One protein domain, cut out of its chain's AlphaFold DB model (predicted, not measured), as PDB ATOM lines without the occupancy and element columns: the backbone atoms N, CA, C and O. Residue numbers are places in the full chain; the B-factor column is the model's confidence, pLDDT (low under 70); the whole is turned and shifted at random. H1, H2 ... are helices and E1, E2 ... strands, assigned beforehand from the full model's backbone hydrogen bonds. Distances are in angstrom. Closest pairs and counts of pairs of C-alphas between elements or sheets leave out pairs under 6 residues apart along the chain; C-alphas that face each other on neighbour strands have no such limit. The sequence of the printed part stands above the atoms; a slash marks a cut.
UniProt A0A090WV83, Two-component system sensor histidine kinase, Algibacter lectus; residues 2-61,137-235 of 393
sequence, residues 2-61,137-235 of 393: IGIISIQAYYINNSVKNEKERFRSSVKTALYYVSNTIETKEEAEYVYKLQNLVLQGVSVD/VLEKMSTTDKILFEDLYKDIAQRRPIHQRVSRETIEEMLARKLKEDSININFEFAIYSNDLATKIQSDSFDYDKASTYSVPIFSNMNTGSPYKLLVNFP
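What this domain is: This is residues 2 to 61 and 137 to 235 of the 393 residues of the protein "Two-component system sensor histidine kinase" of Algibacter lectus (UniProt A0A090WV83). A small, strongly twisted sheet of four strands has two helices, H1 and H4, over one of its faces; H1 is very long and makes the longest axis, and its residues 2 to 22 stick out as a long arm. Beyond the sheet, H2 crosses H1 near residues 43 to 46, and the short H3 follows it toward the sheet's edge at E2. The printed part has 159 residues, with H1, H2, H3, H4, E1, E2, E3 and E4 in that order along the chain. The sheet runs E2, E1, E4, E3, antiparallel throughout, and the class is mixed, helices and strands. The whole is loose, with a radius of gyration of the C-alphas of 20.6 A and spans of 82 by 36 by 28 A.

Where its parts are: The strands are E1, residues 189 to 194, 16.9 A long; E2, residues 197 to 202; E3, residues 213 to 218, 15.7 A; and E4, residues 228 to 233, 16.2 A, ending at C-alpha 233 at (193.175, 214.533, 263.276). H1, residues 2 to 55, begins at C-alpha 2 at (203.645, 180.990, 244.634) and measures 78.8 A. H2 is residues 143 to 157, 21.0 A; H3 is residues 162 to 165; H4 is residues 168 to 181, 20.1 A.

How they stand to each other: Inner strands E1 and E4 are antiparallel at 158 degrees, with N 191 and O 231 2.9 A apart, within hydrogen-bond range. E1 and edge strand E2 form a hairpin, with N 194 and O 197 at 2.8 A. E3, the other edge strand, and E4 form a hairpin, with N 230 and O 216 at 2.8 A. H1 is on the sheet at a height of 9.5 A, over E3; the closest C-alphas are those of Ser 35 and Ile 218, 5.4 A apart. H4 is on the same face at a height of 10.3 A, over E1, slantwise to the strands at 56 degrees on the local plane. H1, with residues 27 to 34 alone, touches H4 at a steep tilt of 45 degrees, opposite ways; the C-alphas of Ala 30 and Lys 178 are closest, 5.9 A. H3 only grazes the sheet, with residues 162 to 163. H2 is not on the sheet; it and H1 only just touch, with 3 pairs of C-alphas within 8 A, closest Glu 43 and Tyr 153 at 7.3 A, about perpendicular at 90 degrees. In H1, H2 and H4 every O i to N i+4 pair is within hydrogen-bond range; H3 is too short for one.

The domain as a whole: The C-alphas of Ile 2 and Gly 57 are the two farthest apart, 82.9 A. Residues 62 to 136 are not printed, and C-alphas 61 and 137 are 11.3 A apart across this cut. Of the links printed whole, none is long. Mean pLDDT of the printed part is 82.5; residues 47 to 61, 137 to 148 and 222 to 226 are under 70.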
ATOM      1  N   ILE A   2     203.788 180.600 243.215       85.06
ATOM      2  CA  ILE A   2     203.645 180.990 244.634       85.06
ATOM      3  C   ILE A   2     204.649 182.082 245.040       85.06
ATOM      4  O   ILE A   2     204.242 183.097 245.586       85.06
ATOM      5  N   GLY A   3     205.929 181.947 244.672       87.94
ATOM      6  CA  GLY A   3     206.941 182.967 244.982       87.94
ATOM      7  C   GLY A   3     206.653 184.359 244.401       87.94
ATOM      8  O   GLY A   3     206.899 185.352 245.073       87.94
ATOM      9  N   ILE A   4     206.079 184.450 243.194       85.50
ATOM     10  CA  ILE A   4     205.727 185.738 242.568       85.50
ATOM     11  C   ILE A   4     204.576 186.396 243.333       85.50
ATOM     12  O   ILE A   4     204.651 187.579 243.650       85.50
ATOM     13  N   ILE A   5     203.559 185.608 243.690       86.12
ATOM     14  CA  ILE A   5     202.412 186.078 244.476       86.12
ATOM     15  C   ILE A   5     202.885 186.573 245.850       86.12
ATOM     16  O   ILE A   5     202.490 187.654 246.281       86.12
ATOM     17  N   SER A   6     203.785 185.837 246.511       89.50
ATOM     18  CA  SER A   6     204.370 186.254 247.790       89.50
ATOM     19  C   SER A   6     205.148 187.566 247.675       89.50
ATOM     20  O   SER A   6     205.007 188.437 248.530       89.50
ATOM     21  N   ILE A   7     205.937 187.737 246.608       89.69
ATOM     22  CA  ILE A   7     206.673 188.981 246.345       89.69
ATOM     23  C   ILE A   7     205.698 190.141 246.126       89.69
ATOM     24  O   ILE A   7     205.860 191.190 246.739       89.69
ATOM     25  N   GLN A   8     204.659 189.968 245.309       88.31
ATOM     26  CA  GLN A   8     203.666 191.019 245.064       88.31
ATOM     27  C   GLN A   8     202.894 191.397 246.330       88.31
ATOM     28  O   GLN A   8     202.708 192.583 246.592       88.31
ATOM     29  N   ALA A   9     202.495 190.415 247.142       88.44
ATOM     30  CA  ALA A   9     201.853 190.665 248.430       88.44
ATOM     31  C   ALA A   9     202.776 191.455 249.373       88.44
ATOM     32  O   ALA A   9     202.342 192.425 249.996       88.44
ATOM     33  N   TYR A  10     204.062 191.092 249.423       92.31
ATOM     34  CA  TYR A  10     205.071 191.831 250.178       92.31
ATOM     35  C   TYR A  10     205.224 193.272 249.677       92.31
ATOM     36  O   TYR A  10     205.202 194.201 250.482       92.31
ATOM     37  N   TYR A  11     205.317 193.477 248.359       90.31
ATOM     38  CA  TYR A  11     205.412 194.807 247.755       90.31
ATOM     39  C   TYR A  11     204.193 195.672 248.077       90.31
ATOM     40  O   TYR A  11     204.371 196.811 248.491       90.31
ATOM     41  N   ILE A  12     202.973 195.141 247.946       89.69
ATOM     42  CA  ILE A  12     201.739 195.881 248.257       89.69
ATOM     43  C   ILE A  12     201.726 196.297 249.731       89.69
ATOM     44  O   ILE A  12     201.508 197.469 250.036       89.69
ATOM     45  N   ASN A  13     202.020 195.367 250.642       91.31
ATOM     46  CA  ASN A  13     202.072 195.662 252.072       91.31
ATOM     47  C   ASN A  13     203.147 196.713 252.405       91.31
ATOM     48  O   ASN A  13     202.916 197.623 253.201       91.31
ATOM     49  N   ASN A  14     204.310 196.625 251.759       92.88
ATOM     50  CA  ASN A  14     205.379 197.602 251.927       92.88
ATOM     51  C   ASN A  14     204.987 198.981 251.372       92.88
ATOM     52  O   ASN A  14     205.260 199.987 252.017       92.88
ATOM     53  N   SER A  15     204.299 199.045 250.231       92.12
ATOM     54  CA  SER A  15     203.796 200.298 249.656       92.12
ATOM     55  C   SER A  15     202.776 200.981 250.568       92.12
ATOM     56  O   SER A  15     202.884 202.184 250.787       92.12
ATOM     57  N   VAL A  16     201.845 200.225 251.166       91.50
ATOM     58  CA  VAL A  16     200.899 200.756 252.171       91.50
ATOM     59  C   VAL A  16     201.658 201.369 253.346       91.50
ATOM     60  O   VAL A  16     201.382 202.495 253.755       91.50
ATOM     61  N   LYS A  17     202.638 200.635 253.887       93.12
ATOM     62  CA  LYS A  17     203.443 201.097 255.021       93.12
ATOM     63  C   LYS A  17     204.242 202.357 254.673       93.12
ATOM     64  O   LYS A  17     204.253 203.299 255.458       93.12
ATOM     65  N   ASN A  18     204.876 202.381 253.504       93.56
ATOM     66  CA  ASN A  18     205.680 203.513 253.053       93.56
ATOM     67  C   ASN A  18     204.830 204.767 252.844       93.56
ATOM     68  O   ASN A  18     205.223 205.837 253.299       93.56
ATOM     69  N   GLU A  19     203.658 204.647 252.216       92.56
ATOM     70  CA  GLU A  19     202.756 205.790 252.041       92.56
ATOM     71  C   GLU A  19     202.182 206.274 253.376       92.56
ATOM     72  O   GLU A  19     202.071 207.480 253.582       92.56
ATOM     73  N   LYS A  20     201.924 205.379 254.339       92.75
ATOM     74  CA  LYS A  20     201.534 205.782 255.699       92.75
ATOM     75  C   LYS A  20     202.630 206.584 256.411       92.75
ATOM     76  O   LYS A  20     202.336 207.606 257.031       92.75
ATOM     77  N   GLU A  21     203.887 206.151 256.321       93.44
ATOM     78  CA  GLU A  21     205.020 206.891 256.899       93.44
ATOM     79  C   GLU A  21     205.260 208.226 256.183       93.44
ATOM     80  O   GLU A  21     205.486 209.249 256.831       93.44
ATOM     81  N   ARG A  22     205.148 208.245 254.850       93.06
ATOM     82  CA  ARG A  22     205.248 209.467 254.047       93.06
ATOM     83  C   ARG A  22     204.171 210.472 254.438       93.06
ATOM     84  O   ARG A  22     204.507 211.609 254.752       93.06
ATOM     85  N   PHE A  23     202.912 210.038 254.494       94.44
ATOM     86  CA  PHE A  23     201.781 210.856 254.923       94.44
ATOM     87  C   PHE A  23     202.015 211.445 256.318       94.44
ATOM     88  O   PHE A  23     201.962 212.659 256.497       94.44
ATOM     89  N   ARG A  24     202.392 210.604 257.291       93.75
ATOM     90  CA  ARG A  24     202.736 211.040 258.652       93.75
ATOM     91  C   ARG A  24     203.842 212.097 258.670       93.75
ATOM     92  O   ARG A  24     203.755 213.058 259.434       93.75
ATOM     93  N   SER A  25     204.890 211.911 257.872       94.56
ATOM     94  CA  SER A  25     206.007 212.855 257.774       94.56
ATOM     95  C   SER A  25     205.571 214.194 257.173       94.56
ATOM     96  O   SER A  25     205.879 215.250 257.730       94.56
ATOM     97  N   SER A  26     204.790 214.164 256.090       94.44
ATOM     98  CA  SER A  26     204.241 215.360 255.446       94.44
ATOM     99  C   SER A  26     203.310 216.130 256.383       94.44
ATOM    100  O   SER A  26     203.491 217.330 256.562       94.44
ATOM    101  N   VAL A  27     202.401 215.441 257.079       95.56
ATOM    102  CA  VAL A  27     201.525 216.054 258.090       95.56
ATOM    103  C   VAL A  27     202.338 216.716 259.202       95.56
ATOM    104  O   VAL A  27     202.082 217.866 259.549       95.56
ATOM    105  N   LYS A  28     203.346 216.030 259.756       95.06
ATOM    106  CA  LYS A  28     204.221 216.629 260.777       95.06
ATOM    107  C   LYS A  28     204.964 217.853 260.253       95.06
ATOM    108  O   LYS A  28     205.103 218.829 260.980       95.06
ATOM    109  N   THR A  29     205.433 217.807 259.013       95.56
ATOM    110  CA  THR A  29     206.118 218.936 258.374       95.56
ATOM    111  C   THR A  29     205.179 220.130 258.227       95.56
ATOM    112  O   THR A  29     205.557 221.245 258.581       95.56
ATOM    113  N   ALA A  30     203.936 219.899 257.793       96.06
ATOM    114  CA  ALA A  30     202.906 220.932 257.725       96.06
ATOM    115  C   ALA A  30     202.604 221.524 259.110       96.06
ATOM    116  O   ALA A  30     202.592 222.740 259.274       96.06
ATOM    117  N   LEU A  31     202.447 220.671 260.122       95.94
ATOM    118  CA  LEU A  31     202.246 221.078 261.511       95.94
ATOM    119  C   LEU A  31     203.395 221.952 262.043       95.94
ATOM    120  O   LEU A  31     203.139 223.019 262.595       95.94
ATOM    121  N   TYR A  32     204.653 221.537 261.853       95.69
ATOM    122  CA  TYR A  32     205.821 222.334 262.246       95.69
ATOM    123  C   TYR A  32     205.880 223.666 261.503       95.69
ATOM    124  O   TYR A  32     206.166 224.691 262.116       95.69
ATOM    125  N   TYR A  33     205.577 223.670 260.203       95.31
ATOM    126  CA  TYR A  33     205.522 224.892 259.409       95.31
ATOM    127  C   TYR A  33     204.479 225.871 259.957       95.31
ATOM    128  O   TYR A  33     204.793 227.046 260.146       95.31
ATOM    129  N   VAL A  34     203.264 225.399 260.253       95.06
ATOM    130  CA  VAL A  34     202.196 226.240 260.812       95.06
ATOM    131  C   VAL A  34     202.574 226.745 262.203       95.06
ATOM    132  O   VAL A  34     202.484 227.944 262.447       95.06
ATOM    133  N   SER A  35     203.080 225.869 263.075       93.81
ATOM    134  CA  SER A  35     203.572 226.241 264.409       93.81
ATOM    135  C   SER A  35     204.618 227.351 264.336       93.81
ATOM    136  O   SER A  35     204.463 228.396 264.964       93.81
ATOM    137  N   ASN A  36     205.650 227.160 263.514       92.12
ATOM    138  CA  ASN A  36     206.733 228.125 263.368       92.12
ATOM    139  C   ASN A  36     206.244 229.434 262.738       92.12
ATOM    140  O   ASN A  36     206.637 230.508 263.166       92.12
ATOM    141  N   THR A  37     205.345 229.364 261.753       92.06
ATOM    142  CA  THR A  37     204.779 230.559 261.109       92.06
ATOM    143  C   THR A  37     203.949 231.389 262.087       92.06
ATOM    144  O   THR A  37     204.025 232.616 262.059       92.06
ATOM    145  N   ILE A  38     203.174 230.742 262.963       92.00
ATOM    146  CA  ILE A  38     202.417 231.422 264.022       92.00
ATOM    147  C   ILE A  38     203.377 232.088 265.012       92.00
ATOM    148  O   ILE A  38     203.203 233.266 265.309       92.00
ATOM    149  N   GLU A  39     204.406 231.368 265.472       88.44
ATOM    150  CA  GLU A  39     205.421 231.904 266.389       88.44
ATOM    151  C   GLU A  39     206.155 233.114 265.793       88.44
ATOM    152  O   GLU A  39     206.216 234.163 266.434       88.44
ATOM    153  N   THR A  40     206.628 233.017 264.546       87.31
ATOM    154  CA  THR A  40     207.304 234.125 263.850       87.31
ATOM    155  C   THR A  40     206.368 235.315 263.615       87.31
ATOM    156  O   THR A  40     206.797 236.466 263.691       87.31
ATOM    157  N   LYS A  41     205.080 235.075 263.330       87.56
ATOM    158  CA  LYS A  41     204.094 236.155 263.156       87.56
ATOM    159  C   LYS A  41     203.819 236.881 264.475       87.56
ATOM    160  O   LYS A  41     203.743 238.107 264.476       87.56
ATOM    161  N   GLU A  42     203.684 236.139 265.573       85.75
ATOM    162  CA  GLU A  42     203.498 236.704 266.914       85.75
ATOM    163  C   GLU A  42     204.732 237.517 267.348       85.75
ATOM    164  O   GLU A  42     204.591 238.640 267.837       85.75
ATOM    165  N   GLU A  43     205.936 237.004 267.079       81.44
ATOM    166  CA  GLU A  43     207.201 237.701 267.340       81.44
ATOM    167  C   GLU A  43     207.286 239.015 266.551       81.44
ATOM    168  O   GLU A  43     207.557 240.071 267.124       81.44
ATOM    169  N   ALA A  44     206.980 238.989 265.250       79.06
ATOM    170  CA  ALA A  44     206.990 240.183 264.406       79.06
ATOM    171  C   ALA A  44     205.982 241.249 264.878       79.06
ATOM    172  O   ALA A  44     206.284 242.443 264.853       79.06
ATOM    173  N   GLU A  45     204.796 240.837 265.337       75.12
ATOM    174  CA  GLU A  45     203.802 241.756 265.901       75.12
ATOM    175  C   GLU A  45     204.309 242.404 267.198       75.12
ATOM    176  O   GLU A  45     204.119 243.604 267.415       75.12
ATOM    177  N   TYR A  46     204.989 241.629 268.047       72.75
ATOM    178  CA  TYR A  46     205.600 242.129 269.275       72.75
ATOM    179  C   TYR A  46     206.714 243.140 268.985       72.75
ATOM    180  O   TYR A  46     206.734 244.231 269.557       72.75
ATOM    181  N   VAL A  47     207.589 242.816 268.030       68.75
ATOM    182  CA  VAL A  47     208.647 243.707 267.539       68.75
ATOM    183  C   VAL A  47     208.065 245.019 267.009       68.75
ATOM    184  O   VAL A  47     208.548 246.094 267.362       68.75
ATOM    185  N   TYR A  48     207.001 244.955 266.206       64.38
ATOM    186  CA  TYR A  48     206.352 246.143 265.650       64.38
ATOM    187  C   TYR A  48     205.721 247.028 266.736       64.38
ATOM    188  O   TYR A  48     205.885 248.250 266.719       64.38
ATOM    189  N   LYS A  49     205.043 246.426 267.725       62.75
ATOM    190  CA  LYS A  49     204.507 247.158 268.887       62.75
ATOM    191  C   LYS A  49     205.619 247.859 269.659       62.75
ATOM    192  O   LYS A  49     205.477 249.035 269.984       62.75
ATOM    193  N   LEU A  50     206.732 247.166 269.897       62.59
ATOM    194  CA  LEU A  50     207.893 247.731 270.576       62.59
ATOM    195  C   LEU A  50     208.491 248.904 269.786       62.59
ATOM    196  O   LEU A  50     208.765 249.954 270.359       62.59
ATOM    197  N   GLN A  51     208.627 248.765 268.465       56.53
ATOM    198  CA  GLN A  51     209.118 249.833 267.594       56.53
ATOM    199  C   GLN A  51     208.203 251.065 267.631       56.53
ATOM    200  O   GLN A  51     208.694 252.190 267.698       56.53
ATOM    201  N   ASN A  52     206.883 250.874 267.636       52.88
ATOM    202  CA  ASN A  52     205.929 251.977 267.750       52.88
ATOM    203  C   ASN A  52     206.010 252.694 269.103       52.88
ATOM    204  O   ASN A  52     205.940 253.920 269.131       52.88
ATOM    205  N   LEU A  53     206.202 251.963 270.204       52.78
ATOM    206  CA  LEU A  53     206.442 252.568 271.520       52.78
ATOM    207  C   LEU A  53     207.730 253.402 271.514       52.78
ATOM    208  O   LEU A  53     207.738 254.526 272.016       52.78
ATOM    209  N   VAL A  54     208.784 252.906 270.859       49.25
ATOM    210  CA  VAL A  54     210.046 253.644 270.699       49.25
ATOM    211  C   VAL A  54     209.845 254.940 269.906       49.25
ATOM    212  O   VAL A  54     210.355 255.996 270.277       49.25
ATOM    213  N   LEU A  55     209.058 254.887 268.828       48.16
ATOM    214  CA  LEU A  55     208.731 256.053 267.998       48.16
ATOM    215  C   LEU A  55     207.863 257.096 268.722       48.16
ATOM    216  O   LEU A  55     207.926 258.272 268.377       48.16
ATOM    217  N   GLN A  56     207.087 256.692 269.732       47.12
ATOM    218  CA  GLN A  56     206.284 257.585 270.579       47.12
ATOM    219  C   GLN A  56     207.102 258.295 271.674       47.12
ATOM    220  O   GLN A  56     206.534 259.001 272.502       47.12
ATOM    221  N   GLY A  57     208.432 258.154 271.656       41.19
ATOM    222  CA  GLY A  57     209.342 258.850 272.567       41.19
ATOM    223  C   GLY A  57     209.820 258.009 273.750       41.19
ATOM    224  O   GLY A  57     210.526 258.541 274.602       41.19
ATOM    225  N   VAL A  58     209.489 256.713 273.805       42.97
ATOM    226  CA  VAL A  58     210.047 255.788 274.804       42.97
ATOM    227  C   VAL A  58     211.457 255.378 274.366       42.97
ATOM    228  O   VAL A  58     211.634 254.689 273.366       42.97
ATOM    229  N   SER A  59     212.496 255.799 275.083       42.66
ATOM    230  CA  SER A  59     213.870 255.384 274.779       42.66
ATOM    231  C   SER A  59     214.080 253.905 275.135       42.66
ATOM    232  O   SER A  59     213.819 253.471 276.254       42.66
ATOM    233  N   VAL A  60     214.564 253.107 274.179       44.62
ATOM    234  CA  VAL A  60     215.008 251.723 274.415       44.62
ATOM    235  C   VAL A  60     216.473 251.650 274.003       44.62
ATOM    236  O   VAL A  60     216.783 251.693 272.817       44.62
ATOM    237  N   ASP A  61     217.378 251.602 274.981       40.53
ATOM    238  CA  ASP A  61     218.819 251.412 274.770       40.53
ATOM    239  C   ASP A  61     219.122 249.921 274.487       40.53
ATOM    240  O   ASP A  61     218.446 249.018 274.982       40.53
ATOM    241  N   VAL A 137     217.201 250.576 265.015       42.75
ATOM    242  CA  VAL A 137     216.823 249.880 263.781       42.75
ATOM    243  C   VAL A 137     217.180 248.407 263.989       42.75
ATOM    244  O   VAL A 137     218.363 248.069 264.037       42.75
ATOM    245  N   LEU A 138     216.173 247.534 264.125       45.47
ATOM    246  CA  LEU A 138     216.314 246.073 264.298       45.47
ATOM    247  C   LEU A 138     217.238 245.402 263.263       45.47
ATOM    248  O   LEU A 138     217.791 244.333 263.518       45.47
ATOM    249  N   GLU A 139     217.475 246.046 262.118       39.62
ATOM    250  CA  GLU A 139     218.429 245.589 261.101       39.62
ATOM    251  C   GLU A 139     219.892 245.552 261.583       39.62
ATOM    252  O   GLU A 139     220.705 244.872 260.961       39.62
ATOM    253  N   LYS A 140     220.249 246.232 262.685       45.88
ATOM    254  CA  LYS A 140     221.634 246.310 263.198       45.88
ATOM    255  C   LYS A 140     221.938 245.418 264.408       45.88
ATOM    256  O   LYS A 140     223.059 245.466 264.910       45.88
ATOM    257  N   MET A 141     220.984 244.616 264.888       53.16
ATOM    258  CA  MET A 141     221.213 243.719 266.030       53.16
ATOM    259  C   MET A 141     222.193 242.593 265.675       53.16
ATOM    260  O   MET A 141     222.050 241.952 264.627       53.16
ATOM    261  N   SER A 142     223.160 242.320 266.558       60.81
ATOM    262  CA  SER A 142     224.034 241.152 266.411       60.81
ATOM    263  C   SER A 142     223.225 239.856 266.557       60.81
ATOM    264  O   SER A 142     222.140 239.849 267.141       60.81
ATOM    265  N   THR A 143     223.735 238.732 266.043       64.38
ATOM    266  CA  THR A 143     223.066 237.423 266.174       64.38
ATOM    267  C   THR A 143     222.774 237.069 267.635       64.38
ATOM    268  O   THR A 143     221.722 236.513 267.933       64.38
ATOM    269  N   THR A 144     223.669 237.440 268.553       62.41
ATOM    270  CA  THR A 144     223.494 237.228 269.995       62.41
ATOM    271  C   THR A 144     222.317 238.035 270.539       62.41
ATOM    272  O   THR A 144     221.495 237.489 271.268       62.41
ATOM    273  N   ASP A 145     222.199 239.307 270.149       60.56
ATOM    274  CA  ASP A 145     221.121 240.186 270.622       60.56
ATOM    275  C   ASP A 145     219.749 239.712 270.126       60.56
ATOM    276  O   ASP A 145     218.769 239.802 270.858       60.56
ATOM    277  N   LYS A 146     219.685 239.138 268.915       66.06
ATOM    278  CA  LYS A 146     218.458 238.536 268.370       66.06
ATOM    279  C   LYS A 146     218.002 237.321 269.175       66.06
ATOM    280  O   LYS A 146     216.840 237.256 269.545       66.06
ATOM    281  N   ILE A 147     218.918 236.402 269.490       67.75
ATOM    282  CA  ILE A 147     218.609 235.206 270.295       67.75
ATOM    283  C   ILE A 147     218.144 235.604 271.704       67.75
ATOM    284  O   ILE A 147     217.195 235.035 272.234       67.75
ATOM    285  N   LEU A 148     218.796 236.602 272.306       66.44
ATOM    286  CA  LEU A 148     218.424 237.134 273.621       66.44
ATOM    287  C   LEU A 148     217.033 237.771 273.608       66.44
ATOM    288  O   LEU A 148     216.229 237.536 274.509       66.44
ATOM    289  N   PHE A 149     216.751 238.571 272.582       71.00
ATOM    290  CA  PHE A 149     215.443 239.178 272.395       71.00
ATOM    291  C   PHE A 149     214.350 238.119 272.202       71.00
ATOM    292  O   PHE A 149     213.295 238.223 272.822       71.00
ATOM    293  N   GLU A 150     214.616 237.088 271.396       73.25
ATOM    294  CA  GLU A 150     213.698 235.972 271.151       73.25
ATOM    295  C   GLU A 150     213.343 235.227 272.452       73.25
ATOM    296  O   GLU A 150     212.166 234.969 272.711       73.25
ATOM    297  N   ASP A 151     214.332 234.923 273.303       72.56
ATOM    298  CA  ASP A 151     214.117 234.271 274.607       72.56
ATOM    299  C   ASP A 151     213.271 235.145 275.550       72.56
ATOM    300  O   ASP A 151     212.287 234.684 276.134       72.56
ATOM    301  N   LEU A 152     213.589 236.440 275.632       70.75
ATOM    302  CA  LEU A 152     212.857 237.390 276.468       70.75
ATOM    303  C   LEU A 152     211.408 237.580 275.998       70.75
ATOM    304  O   LEU A 152     210.478 237.582 276.808       70.75
ATOM    305  N   TYR A 153     211.199 237.699 274.688       76.69
ATOM    306  CA  TYR A 153     209.868 237.726 274.095       76.69
ATOM    307  C   TYR A 153     209.079 236.459 274.451       76.69
ATOM    308  O   TYR A 153     207.929 236.556 274.892       76.69
ATOM    309  N   LYS A 154     209.690 235.274 274.320       77.94
ATOM    310  CA  LYS A 154     209.048 233.991 274.637       77.94
ATOM    311  C   LYS A 154     208.615 233.904 276.102       77.94
ATOM    312  O   LYS A 154     207.503 233.440 276.362       77.94
ATOM    313  N   ASP A 155     209.426 234.386 277.042       73.44
ATOM    314  CA  ASP A 155     209.078 234.438 278.472       73.44
ATOM    315  C   ASP A 155     207.826 235.298 278.738       73.44
ATOM    316  O   ASP A 155     206.959 234.936 279.540       73.44
ATOM    317  N   ILE A 156     207.687 236.423 278.034       70.88
ATOM    318  CA  ILE A 156     206.544 237.337 278.177       70.88
ATOM    319  C   ILE A 156     205.301 236.755 277.498       70.88
ATOM    320  O   ILE A 156     204.213 236.730 278.083       70.88
ATOM    321  N   ALA A 157     205.458 236.244 276.277       77.44
ATOM    322  CA  ALA A 157     204.370 235.699 275.475       77.44
ATOM    323  C   ALA A 157     203.698 234.489 276.146       77.44
ATOM    324  O   ALA A 157     202.488 234.300 276.011       77.44
ATOM    325  N   GLN A 158     204.439 233.702 276.937       77.62
ATOM    326  CA  GLN A 158     203.893 232.572 277.697       77.62
ATOM    327  C   GLN A 158     202.802 232.950 278.705       77.62
ATOM    328  O   GLN A 158     201.953 232.114 279.012       77.62
ATOM    329  N   ARG A 159     202.788 234.191 279.198       72.94
ATOM    330  CA  ARG A 159     201.776 234.659 280.158       72.94
ATOM    331  C   ARG A 159     200.446 235.007 279.499       72.94
ATOM    332  O   ARG A 159     199.431 235.099 280.184       72.94
ATOM    333  N   ARG A 160     200.429 235.187 278.175       77.38
ATOM    334  CA  ARG A 160     199.197 235.448 277.430       77.38
ATOM    335  C   ARG A 160     198.453 234.129 277.207       77.38
ATOM    336  O   ARG A 160     199.054 233.153 276.745       77.38
ATOM    337  N   PRO A 161     197.145 234.068 277.498       82.00
ATOM    338  CA  PRO A 161     196.379 232.859 277.259       82.00
ATOM    339  C   PRO A 161     196.270 232.589 275.752       82.00
ATOM    340  O   PRO A 161     196.187 233.514 274.944       82.00
ATOM    341  N   ILE A 162     196.227 231.310 275.371       86.25
ATOM    342  CA  ILE A 162     196.310 230.863 273.969       86.25
ATOM    343  C   ILE A 162     195.326 231.564 273.014       86.25
ATOM    344  O   ILE A 162     195.690 231.907 271.895       86.25
ATOM    345  N   HIS A 163     194.107 231.855 273.477       84.44
ATOM    346  CA  HIS A 163     193.053 232.487 272.677       84.44
ATOM    347  C   HIS A 163     193.329 233.959 272.327       84.44
ATOM    348  O   HIS A 163     192.684 234.501 271.438       84.44
ATOM    349  N   GLN A 164     194.273 234.610 273.014       82.56
ATOM    350  CA  GLN A 164     194.747 235.957 272.675       82.56
ATOM    351  C   GLN A 164     195.989 235.941 271.773       82.56
ATOM    352  O   GLN A 164     196.415 236.998 271.303       82.56
ATOM    353  N   ARG A 165     196.600 234.765 271.584       86.12
ATOM    354  CA  ARG A 165     197.829 234.574 270.803       86.12
ATOM    355  C   ARG A 165     197.528 234.093 269.390       86.12
ATOM    356  O   ARG A 165     198.197 234.502 268.450       86.12
ATOM    357  N   VAL A 166     196.514 233.241 269.231       90.56
ATOM    358  CA  VAL A 166     196.123 232.688 267.933       90.56
ATOM    359  C   VAL A 166     194.615 232.438 267.858       90.56
ATOM    360  O   VAL A 166     193.995 232.030 268.842       90.56
ATOM    361  N   SER A 167     194.027 232.685 266.683       91.88
ATOM    362  CA  SER A 167     192.615 232.410 266.400       91.88
ATOM    363  C   SER A 167     192.427 231.047 265.725       91.88
ATOM    364  O   SER A 167     193.345 230.524 265.086       91.88
ATOM    365  N   ARG A 168     191.218 230.486 265.844       93.88
ATOM    366  CA  ARG A 168     190.826 229.227 265.190       93.88
ATOM    367  C   ARG A 168     190.983 229.336 263.670       93.88
ATOM    368  O   ARG A 168     191.637 228.501 263.058       93.88
ATOM    369  N   GLU A 169     190.460 230.411 263.093       93.81
ATOM    370  CA  GLU A 169     190.414 230.658 261.648       93.81
ATOM    371  C   GLU A 169     191.826 230.733 261.061       93.81
ATOM    372  O   GLU A 169     192.107 230.160 260.014       93.81
ATOM    373  N   THR A 170     192.754 231.372 261.783       92.69
ATOM    374  CA  THR A 170     194.148 231.506 261.341       92.69
ATOM    375  C   THR A 170     194.830 230.142 261.218       92.69
ATOM    376  O   THR A 170     195.542 229.893 260.245       92.69
ATOM    377  N   ILE A 171     194.630 229.253 262.196       94.56
ATOM    378  CA  ILE A 171     195.215 227.903 262.180       94.56
ATOM    379  C   ILE A 171     194.594 227.077 261.058       94.56
ATOM    380  O   ILE A 171     195.324 226.420 260.317       94.56
ATOM    381  N   GLU A 172     193.272 227.141 260.917       95.38
ATOM    382  CA  GLU A 172     192.533 226.413 259.890       95.38
ATOM    383  C   GLU A 172     192.992 226.804 258.483       95.38
ATOM    384  O   GLU A 172     193.368 225.935 257.698       95.38
ATOM    385  N   GLU A 173     193.065 228.104 258.182       95.00
ATOM    386  CA  GLU A 173     193.531 228.607 256.887       95.00
ATOM    387  C   GLU A 173     194.981 228.201 256.596       95.00
ATOM    388  O   GLU A 173     195.306 227.779 255.480       95.00
ATOM    389  N   MET A 174     195.870 228.306 257.590       94.62
ATOM    390  CA  MET A 174     197.279 227.941 257.434       94.62
ATOM    391  C   MET A 174     197.463 226.438 257.209       94.62
ATOM    392  O   MET A 174     198.233 226.051 256.325       94.62
ATOM    393  N   LEU A 175     196.752 225.597 257.968       96.06
ATOM    394  CA  LEU A 175     196.771 224.144 257.801       96.06
ATOM    395  C   LEU A 175     196.171 223.739 256.459       96.06
ATOM    396  O   LEU A 175     196.814 223.004 255.716       96.06
ATOM    397  N   ALA A 176     194.992 224.257 256.106       95.88
ATOM    398  CA  ALA A 176     194.325 223.940 254.848       95.88
ATOM    399  C   ALA A 176     195.197 224.305 253.643       95.88
ATOM    400  O   ALA A 176     195.353 223.503 252.720       95.88
ATOM    401  N   ARG A 177     195.827 225.488 253.666       95.31
ATOM    402  CA  ARG A 177     196.764 225.906 252.619       95.31
ATOM    403  C   ARG A 177     197.969 224.972 252.549       95.31
ATOM    404  O   ARG A 177     198.271 224.470 251.468       95.31
ATOM    405  N   LYS A 178     198.627 224.707 253.682       94.94
ATOM    406  CA  LYS A 178     199.866 223.922 253.700       94.94
ATOM    407  C   LYS A 178     199.641 222.451 253.337       94.94
ATOM    408  O   LYS A 178     200.419 221.883 252.576       94.94
ATOM    409  N   LEU A 179     198.558 221.844 253.822       95.31
ATOM    410  CA  LEU A 179     198.180 220.474 253.473       95.31
ATOM    411  C   LEU A 179     197.847 220.356 251.980       95.31
ATOM    412  O   LEU A 179     198.315 219.429 251.320       95.31
ATOM    413  N   LYS A 180     197.124 221.331 251.417       93.94
ATOM    414  CA  LYS A 180     196.817 221.365 249.982       93.94
ATOM    415  C   LYS A 180     198.071 221.523 249.116       93.94
ATOM    416  O   LYS A 180     198.172 220.853 248.091       93.94
ATOM    417  N   GLU A 181     199.022 222.369 249.520       94.50
ATOM    418  CA  GLU A 181     200.333 222.498 248.860       94.50
ATOM    419  C   GLU A 181     201.097 221.168 248.839       94.50
ATOM    420  O   GLU A 181     201.660 220.787 247.812       94.50
ATOM    421  N   ASP A 182     201.038 220.414 249.937       91.38
ATOM    422  CA  ASP A 182     201.687 219.107 250.067       91.38
ATOM    423  C   ASP A 182     200.857 217.962 249.433       91.38
ATOM    424  O   ASP A 182     201.149 216.783 249.641       91.38
ATOM    425  N   SER A 183     199.840 218.290 248.620       90.31
ATOM    426  CA  SER A 183     198.928 217.347 247.945       90.31
ATOM    427  C   SER A 183     198.114 216.451 248.891       90.31
ATOM    428  O   SER A 183     197.629 215.390 248.496       90.31
ATOM    429  N   ILE A 184     197.923 216.886 250.135       92.19
ATOM    430  CA  ILE A 184     197.068 216.245 251.133       92.19
ATOM    431  C   ILE A 184     195.686 216.899 251.054       92.19
ATOM    432  O   ILE A 184     195.397 217.883 251.731       92.19
ATOM    433  N   ASN A 185     194.833 216.371 250.173       90.00
ATOM    434  CA  ASN A 185     193.473 216.871 249.967       90.00
ATOM    435  C   ASN A 185     192.451 215.993 250.695       90.00
ATOM    436  O   ASN A 185     191.745 215.197 250.074       90.00
ATOM    437  N   ILE A 186     192.422 216.115 252.018       92.75
ATOM    438  CA  ILE A 186     191.492 215.410 252.903       92.75
ATOM    439  C   ILE A 186     190.999 216.340 253.997       92.75
ATOM    440  O   ILE A 186     191.710 217.258 254.408       92.75
ATOM    441  N   ASN A 187     189.791 216.067 254.478       93.25
ATOM    442  CA  ASN A 187     189.234 216.783 255.613       93.25
ATOM    443  C   ASN A 187     190.065 216.496 256.863       93.25
ATOM    444  O   ASN A 187     190.521 215.368 257.080       93.25
ATOM    445  N   PHE A 188     190.246 217.530 257.674       95.00
ATOM    446  CA  PHE A 188     191.010 217.468 258.903       95.00
ATOM    447  C   PHE A 188     190.302 218.265 259.989       95.00
ATOM    448  O   PHE A 188     189.641 219.261 259.715       95.00
ATOM    449  N   GLU A 189     190.499 217.841 261.226       95.88
ATOM    450  CA  GLU A 189     190.078 218.560 262.423       95.88
ATOM    451  C   GLU A 189     191.336 218.922 263.212       95.88
ATOM    452  O   GLU A 189     192.316 218.175 263.181       95.88
ATOM    453  N   PHE A 190     191.349 220.035 263.941       96.38
ATOM    454  CA  PHE A 190     192.512 220.413 264.746       96.38
ATOM    455  C   PHE A 190     192.128 220.827 266.163       96.38
ATOM    456  O   PHE A 190     190.998 221.221 266.432       96.38
ATOM    457  N   ALA A 191     193.091 220.759 267.076       96.00
ATOM    458  CA  ALA A 191     192.939 221.253 268.437       96.00
ATOM    459  C   ALA A 191     194.285 221.688 269.011       96.00
ATOM    460  O   ALA A 191     195.316 221.075 268.739       96.00
ATOM    461  N   ILE A 192     194.281 222.721 269.852       94.50
ATOM    462  CA  ILE A 192     195.425 223.035 270.708       94.50
ATOM    463  C   ILE A 192     195.189 222.432 272.084       94.50
ATOM    464  O   ILE A 192     194.189 222.735 272.736       94.50
ATOM    465  N   TYR A 193     196.128 221.604 272.534       93.06
ATOM    466  CA  TYR A 193     196.126 221.018 273.870       93.06
ATOM    467  C   TYR A 193     197.090 221.783 274.766       93.06
ATOM    468  O   TYR A 193     198.205 222.070 274.345       93.06
ATOM    469  N   SER A 194     196.696 222.071 276.002       89.81
ATOM    470  CA  SER A 194     197.569 222.584 277.056       89.81
ATOM    471  C   SER A 194     197.714 221.532 278.144       89.81
ATOM    472  O   SER A 194     196.705 221.113 278.703       89.81
ATOM    473  N   ASN A 195     198.939 221.075 278.425       83.81
ATOM    474  CA  ASN A 195     199.183 219.991 279.393       83.81
ATOM    475  C   ASN A 195     198.222 218.793 279.211       83.81
ATOM    476  O   ASN A 195     197.633 218.296 280.165       83.81
ATOM    477  N   ASP A 196     198.038 218.380 277.952       84.06
ATOM    478  CA  ASP A 196     197.158 217.290 277.504       84.06
ATOM    479  C   ASP A 196     195.635 217.521 277.652       84.06
ATOM    480  O   ASP A 196     194.848 216.616 277.380       84.06
ATOM    481  N   LEU A 197     195.199 218.742 277.984       86.88
ATOM    482  CA  LEU A 197     193.791 219.159 277.988       86.88
ATOM    483  C   LEU A 197     193.460 220.027 276.769       86.88
ATOM    484  O   LEU A 197     194.193 220.964 276.454       86.88
ATOM    485  N   ALA A 198     192.331 219.764 276.112       88.31
ATOM    486  CA  ALA A 198     191.879 220.559 274.974       88.31
ATOM    487  C   ALA A 198     191.545 222.003 275.391       88.31
ATOM    488  O   ALA A 198     190.872 222.251 276.395       88.31
ATOM    489  N   THR A 199     192.025 222.972 274.614       90.50
ATOM    490  CA  THR A 199     191.707 224.394 274.799       90.50
ATOM    491  C   THR A 199     190.481 224.786 273.968       90.50
ATOM    492  O   THR A 199     189.993 224.018 273.147       90.50
ATOM    493  N   LYS A 200     189.993 226.024 274.124       87.94
ATOM    494  CA  LYS A 200     188.902 226.559 273.282       87.94
ATOM    495  C   LYS A 200     189.290 226.715 271.801       87.94
ATOM    496  O   LYS A 200     188.414 226.934 270.970       87.94
ATOM    497  N   ILE A 201     190.580 226.625 271.468       91.38
ATOM    498  CA  ILE A 201     191.087 226.728 270.097       91.38
ATOM    499  C   ILE A 201     191.137 225.325 269.486       91.38
ATOM    500  O   ILE A 201     192.160 224.643 269.520       91.38
ATOM    501  N   GLN A 202     189.992 224.890 268.971       93.56
ATOM    502  CA  GLN A 202     189.805 223.603 268.298       93.56
ATOM    503  C   GLN A 202     188.693 223.693 267.258       93.56
ATOM    504  O   GLN A 202     187.844 224.580 267.372       93.56
ATOM    505  N   SER A 203     188.665 222.777 266.296       93.44
ATOM    506  CA  SER A 203     187.528 222.561 265.403       93.44
ATOM    507  C   SER A 203     186.309 222.035 266.169       93.44
ATOM    508  O   SER A 203     186.439 221.439 267.240       93.44
ATOM    509  N   ASP A 204     185.111 222.251 265.626       89.56
ATOM    510  CA  ASP A 204     183.867 221.892 266.318       89.56
ATOM    511  C   ASP A 204     183.647 220.371 266.405       89.56
ATOM    512  O   ASP A 204     182.996 219.906 267.339       89.56
ATOM    513  N   SER A 205     184.215 219.596 265.472       89.75
ATOM    514  CA  SER A 205     184.069 218.134 265.396       89.75
ATOM    515  C   SER A 205     185.367 217.386 265.718       89.75
ATOM    516  O   SER A 205     185.549 216.245 265.293       89.75
ATOM    517  N   PHE A 206     186.286 218.010 266.463       91.75
ATOM    518  CA  PHE A 206     187.542 217.365 266.828       91.75
ATOM    519  C   PHE A 206     187.304 216.164 267.754       91.75
ATOM    520  O   PHE A 206     186.826 216.312 268.878       91.75
ATOM    521  N   ASP A 207     187.706 214.985 267.284       90.81
ATOM    522  CA  ASP A 207     187.761 213.751 268.063       90.81
ATOM    523  C   ASP A 207     189.195 213.220 268.082       90.81
ATOM    524  O   ASP A 207     189.870 213.171 267.049       90.81
ATOM    525  N   TYR A 208     189.679 212.854 269.267       90.12
ATOM    526  CA  TYR A 208     191.048 212.390 269.437       90.12
ATOM    527  C   TYR A 208     191.137 210.894 269.134       90.12
ATOM    528  O   TYR A 208     190.727 210.058 269.938       90.12
ATOM    529  N   ASP A 209     191.782 210.555 268.019       91.62
ATOM    530  CA  ASP A 209     192.176 209.182 267.702       91.62
ATOM    531  C   ASP A 209     193.700 209.054 267.670       91.62
ATOM    532  O   ASP A 209     194.377 209.621 266.815       91.62
ATOM    533  N   LYS A 210     194.266 208.235 268.559       88.56
ATOM    534  CA  LYS A 210     195.709 207.962 268.607       88.56
ATOM    535  C   LYS A 210     196.273 207.441 267.273       88.56
ATOM    536  O   LYS A 210     197.465 207.617 267.021       88.56
ATOM    537  N   ALA A 211     195.466 206.765 266.454       87.62
ATOM    538  CA  ALA A 211     195.902 206.211 265.176       87.62
ATOM    539  C   ALA A 211     196.012 207.266 264.060       87.62
ATOM    540  O   ALA A 211     196.920 207.145 263.230       87.62
ATOM    541  N   SER A 212     195.147 208.285 264.091       91.94
ATOM    542  CA  SER A 212     194.978 209.284 263.021       91.94
ATOM    543  C   SER A 212     195.228 210.732 263.471       91.94
ATOM    544  O   SER A 212     195.132 211.663 262.670       91.94
ATOM    545  N   THR A 213     195.614 210.930 264.737       94.88
ATOM    546  CA  THR A 213     195.987 212.229 265.309       94.88
ATOM    547  C   THR A 213     197.499 212.405 265.364       94.88
ATOM    548  O   THR A 213     198.248 211.582 265.902       94.88
ATOM    549  N   TYR A 214     197.955 213.544 264.860       94.81
ATOM    550  CA  TYR A 214     199.353 213.947 264.824       94.81
ATOM    551  C   TYR A 214     199.534 215.232 265.615       94.81
ATOM    552  O   TYR A 214     198.685 216.114 265.559       94.81
ATOM    553  N   SER A 215     200.644 215.348 266.345       94.56
ATOM    554  CA  SER A 215     200.892 216.491 267.222       94.56
ATOM    555  C   SER A 215     202.304 217.043 267.083       94.56
ATOM    556  O   SER A 215     203.258 216.263 266.983       94.56
ATOM    557  N   VAL A 216     202.443 218.362 267.196       94.50
ATOM    558  CA  VAL A 216     203.727 219.063 267.358       94.50
ATOM    559  C   VAL A 216     203.652 220.040 268.536       94.50
ATOM    560  O   VAL A 216     202.564 220.535 268.836       94.50
ATOM    561  N   PRO A 217     204.767 220.311 269.236       92.31
ATOM    562  CA  PRO A 217     204.813 221.400 270.208       92.31
ATOM    563  C   PRO A 217     204.632 222.749 269.502       92.31
ATOM    564  O   PRO A 217     205.146 222.927 268.401       92.31
ATOM    565  N   ILE A 218     203.932 223.679 270.150       91.19
ATOM    566  CA  ILE A 218     203.775 225.073 269.713       91.19
ATOM    567  C   ILE A 218     204.069 226.012 270.887       91.19
ATOM    568  O   ILE A 218     203.802 225.685 272.047       91.19
ATOM    569  N   PHE A 219     204.655 227.171 270.603       88.00
ATOM    570  CA  PHE A 219     205.125 228.145 271.589       88.00
ATOM    571  C   PHE A 219     206.157 227.552 272.554       88.00
ATOM    572  O   PHE A 219     206.012 227.611 273.779       88.00
ATOM    573  N   SER A 220     207.187 226.929 271.984       80.50
ATOM    574  CA  SER A 220     208.275 226.325 272.757       80.50
ATOM    575  C   SER A 220     209.266 227.368 273.291       80.50
ATOM    576  O   SER A 220     209.607 228.335 272.611       80.50
ATOM    577  N   ASN A 221     209.740 227.162 274.521       71.12
ATOM    578  CA  ASN A 221     210.772 227.967 275.180       71.12
ATOM    579  C   ASN A 221     211.932 227.057 275.617       71.12
ATOM    580  O   ASN A 221     211.708 225.907 276.008       71.12
ATOM    581  N   MET A 222     213.162 227.579 275.562       66.62
ATOM    582  CA  MET A 222     214.382 226.888 275.995       66.62
ATOM    583  C   MET A 222     214.331 226.418 277.458       66.62
ATOM    584  O   MET A 222     214.919 225.387 277.775       66.62
ATOM    585  N   ASN A 223     213.622 227.133 278.339       60.19
ATOM    586  CA  ASN A 223     213.664 226.902 279.787       60.19
ATOM    587  C   ASN A 223     212.506 226.051 280.335       60.19
ATOM    588  O   ASN A 223     212.700 225.277 281.271       60.19
ATOM    589  N   THR A 224     211.296 226.200 279.790       60.97
ATOM    590  CA  THR A 224     210.062 225.592 280.335       60.97
ATOM    591  C   THR A 224     209.449 224.528 279.423       60.97
ATOM    592  O   THR A 224     208.465 223.886 279.792       60.97
ATOM    593  N   GLY A 225     210.034 224.304 278.243       69.50
ATOM    594  CA  GLY A 225     209.467 223.440 277.214       69.50
ATOM    595  C   GLY A 225     208.313 224.120 276.476       69.50
ATOM    596  O   GLY A 225     208.296 225.336 276.289       69.50
ATOM    597  N   SER A 226     207.356 223.323 276.005       69.00
ATOM    598  CA  SER A 226     206.184 223.801 275.269       69.00
ATOM    599  C   SER A 226     204.917 223.423 276.043       69.00
ATOM    600  O   SER A 226     204.597 222.234 276.126       69.00
ATOM    601  N   PRO A 227     204.197 224.399 276.630       78.88
ATOM    602  CA  PRO A 227     202.964 224.126 277.368       78.88
ATOM    603  C   PRO A 227     201.794 223.767 276.445       78.88
ATOM    604  O   PRO A 227     200.761 223.310 276.936       78.88
ATOM    605  N   TYR A 228     201.944 223.972 275.131       90.50
ATOM    606  CA  TYR A 228     200.899 223.764 274.140       90.50
ATOM    607  C   TYR A 228     201.327 222.782 273.049       90.50
ATOM    608  O   TYR A 228     202.448 222.813 272.555       90.50
ATOM    609  N   LYS A 229     200.411 221.925 272.610       93.69
ATOM    610  CA  LYS A 229     200.599 221.051 271.450       93.69
ATOM    611  C   LYS A 229     199.536 221.385 270.418       93.69
ATOM    612  O   LYS A 229     198.362 221.457 270.766       93.69
ATOM    613  N   LEU A 230     199.936 221.552 269.163       95.25
ATOM    614  CA  LEU A 230     199.019 221.618 268.032       95.25
ATOM    615  C   LEU A 230     198.764 220.195 267.537       95.25
ATOM    616  O   LEU A 230     199.708 219.497 267.165       95.25
ATOM    617  N   LEU A 231     197.503 219.772 267.562       96.06
ATOM    618  CA  LEU A 231     197.038 218.468 267.111       96.06
ATOM    619  C   LEU A 231     196.213 218.628 265.838       96.06
ATOM    620  O   LEU A 231     195.415 219.556 265.736       96.06
ATOM    621  N   VAL A 232     196.364 217.688 264.911       96.19
ATOM    622  CA  VAL A 232     195.495 217.531 263.742       96.19
ATOM    623  C   VAL A 232     195.083 216.071 263.628       96.19
ATOM    624  O   VAL A 232     195.940 215.185 263.669       96.19
ATOM    625  N   ASN A 233     193.783 215.836 263.490       95.62
ATOM    626  CA  ASN A 233     193.175 214.533 263.276       95.62
ATOM    627  C   ASN A 233     192.643 214.412 261.843       95.62
ATOM    628  O   ASN A 233     192.051 215.350 261.308       95.62
ATOM    629  N   PHE A 234     192.823 213.235 261.249       95.12
ATOM    630  CA  PHE A 234     192.336 212.903 259.911       95.12
ATOM    631  C   PHE A 234     191.423 211.672 259.969       95.12
ATOM    632  O   PHE A 234     191.916 210.551 259.849       95.12
ATOM    633  N   PRO A 235     190.094 211.846 260.101       89.88
ATOM    634  CA  PRO A 235     189.159 210.726 260.251       89.88
ATOM    635  C   PRO A 235     189.183 209.710 259.096       89.88
ATOM    636  O   PRO A 235     188.802 208.555 259.268       89.88
TER     637      PRO A 235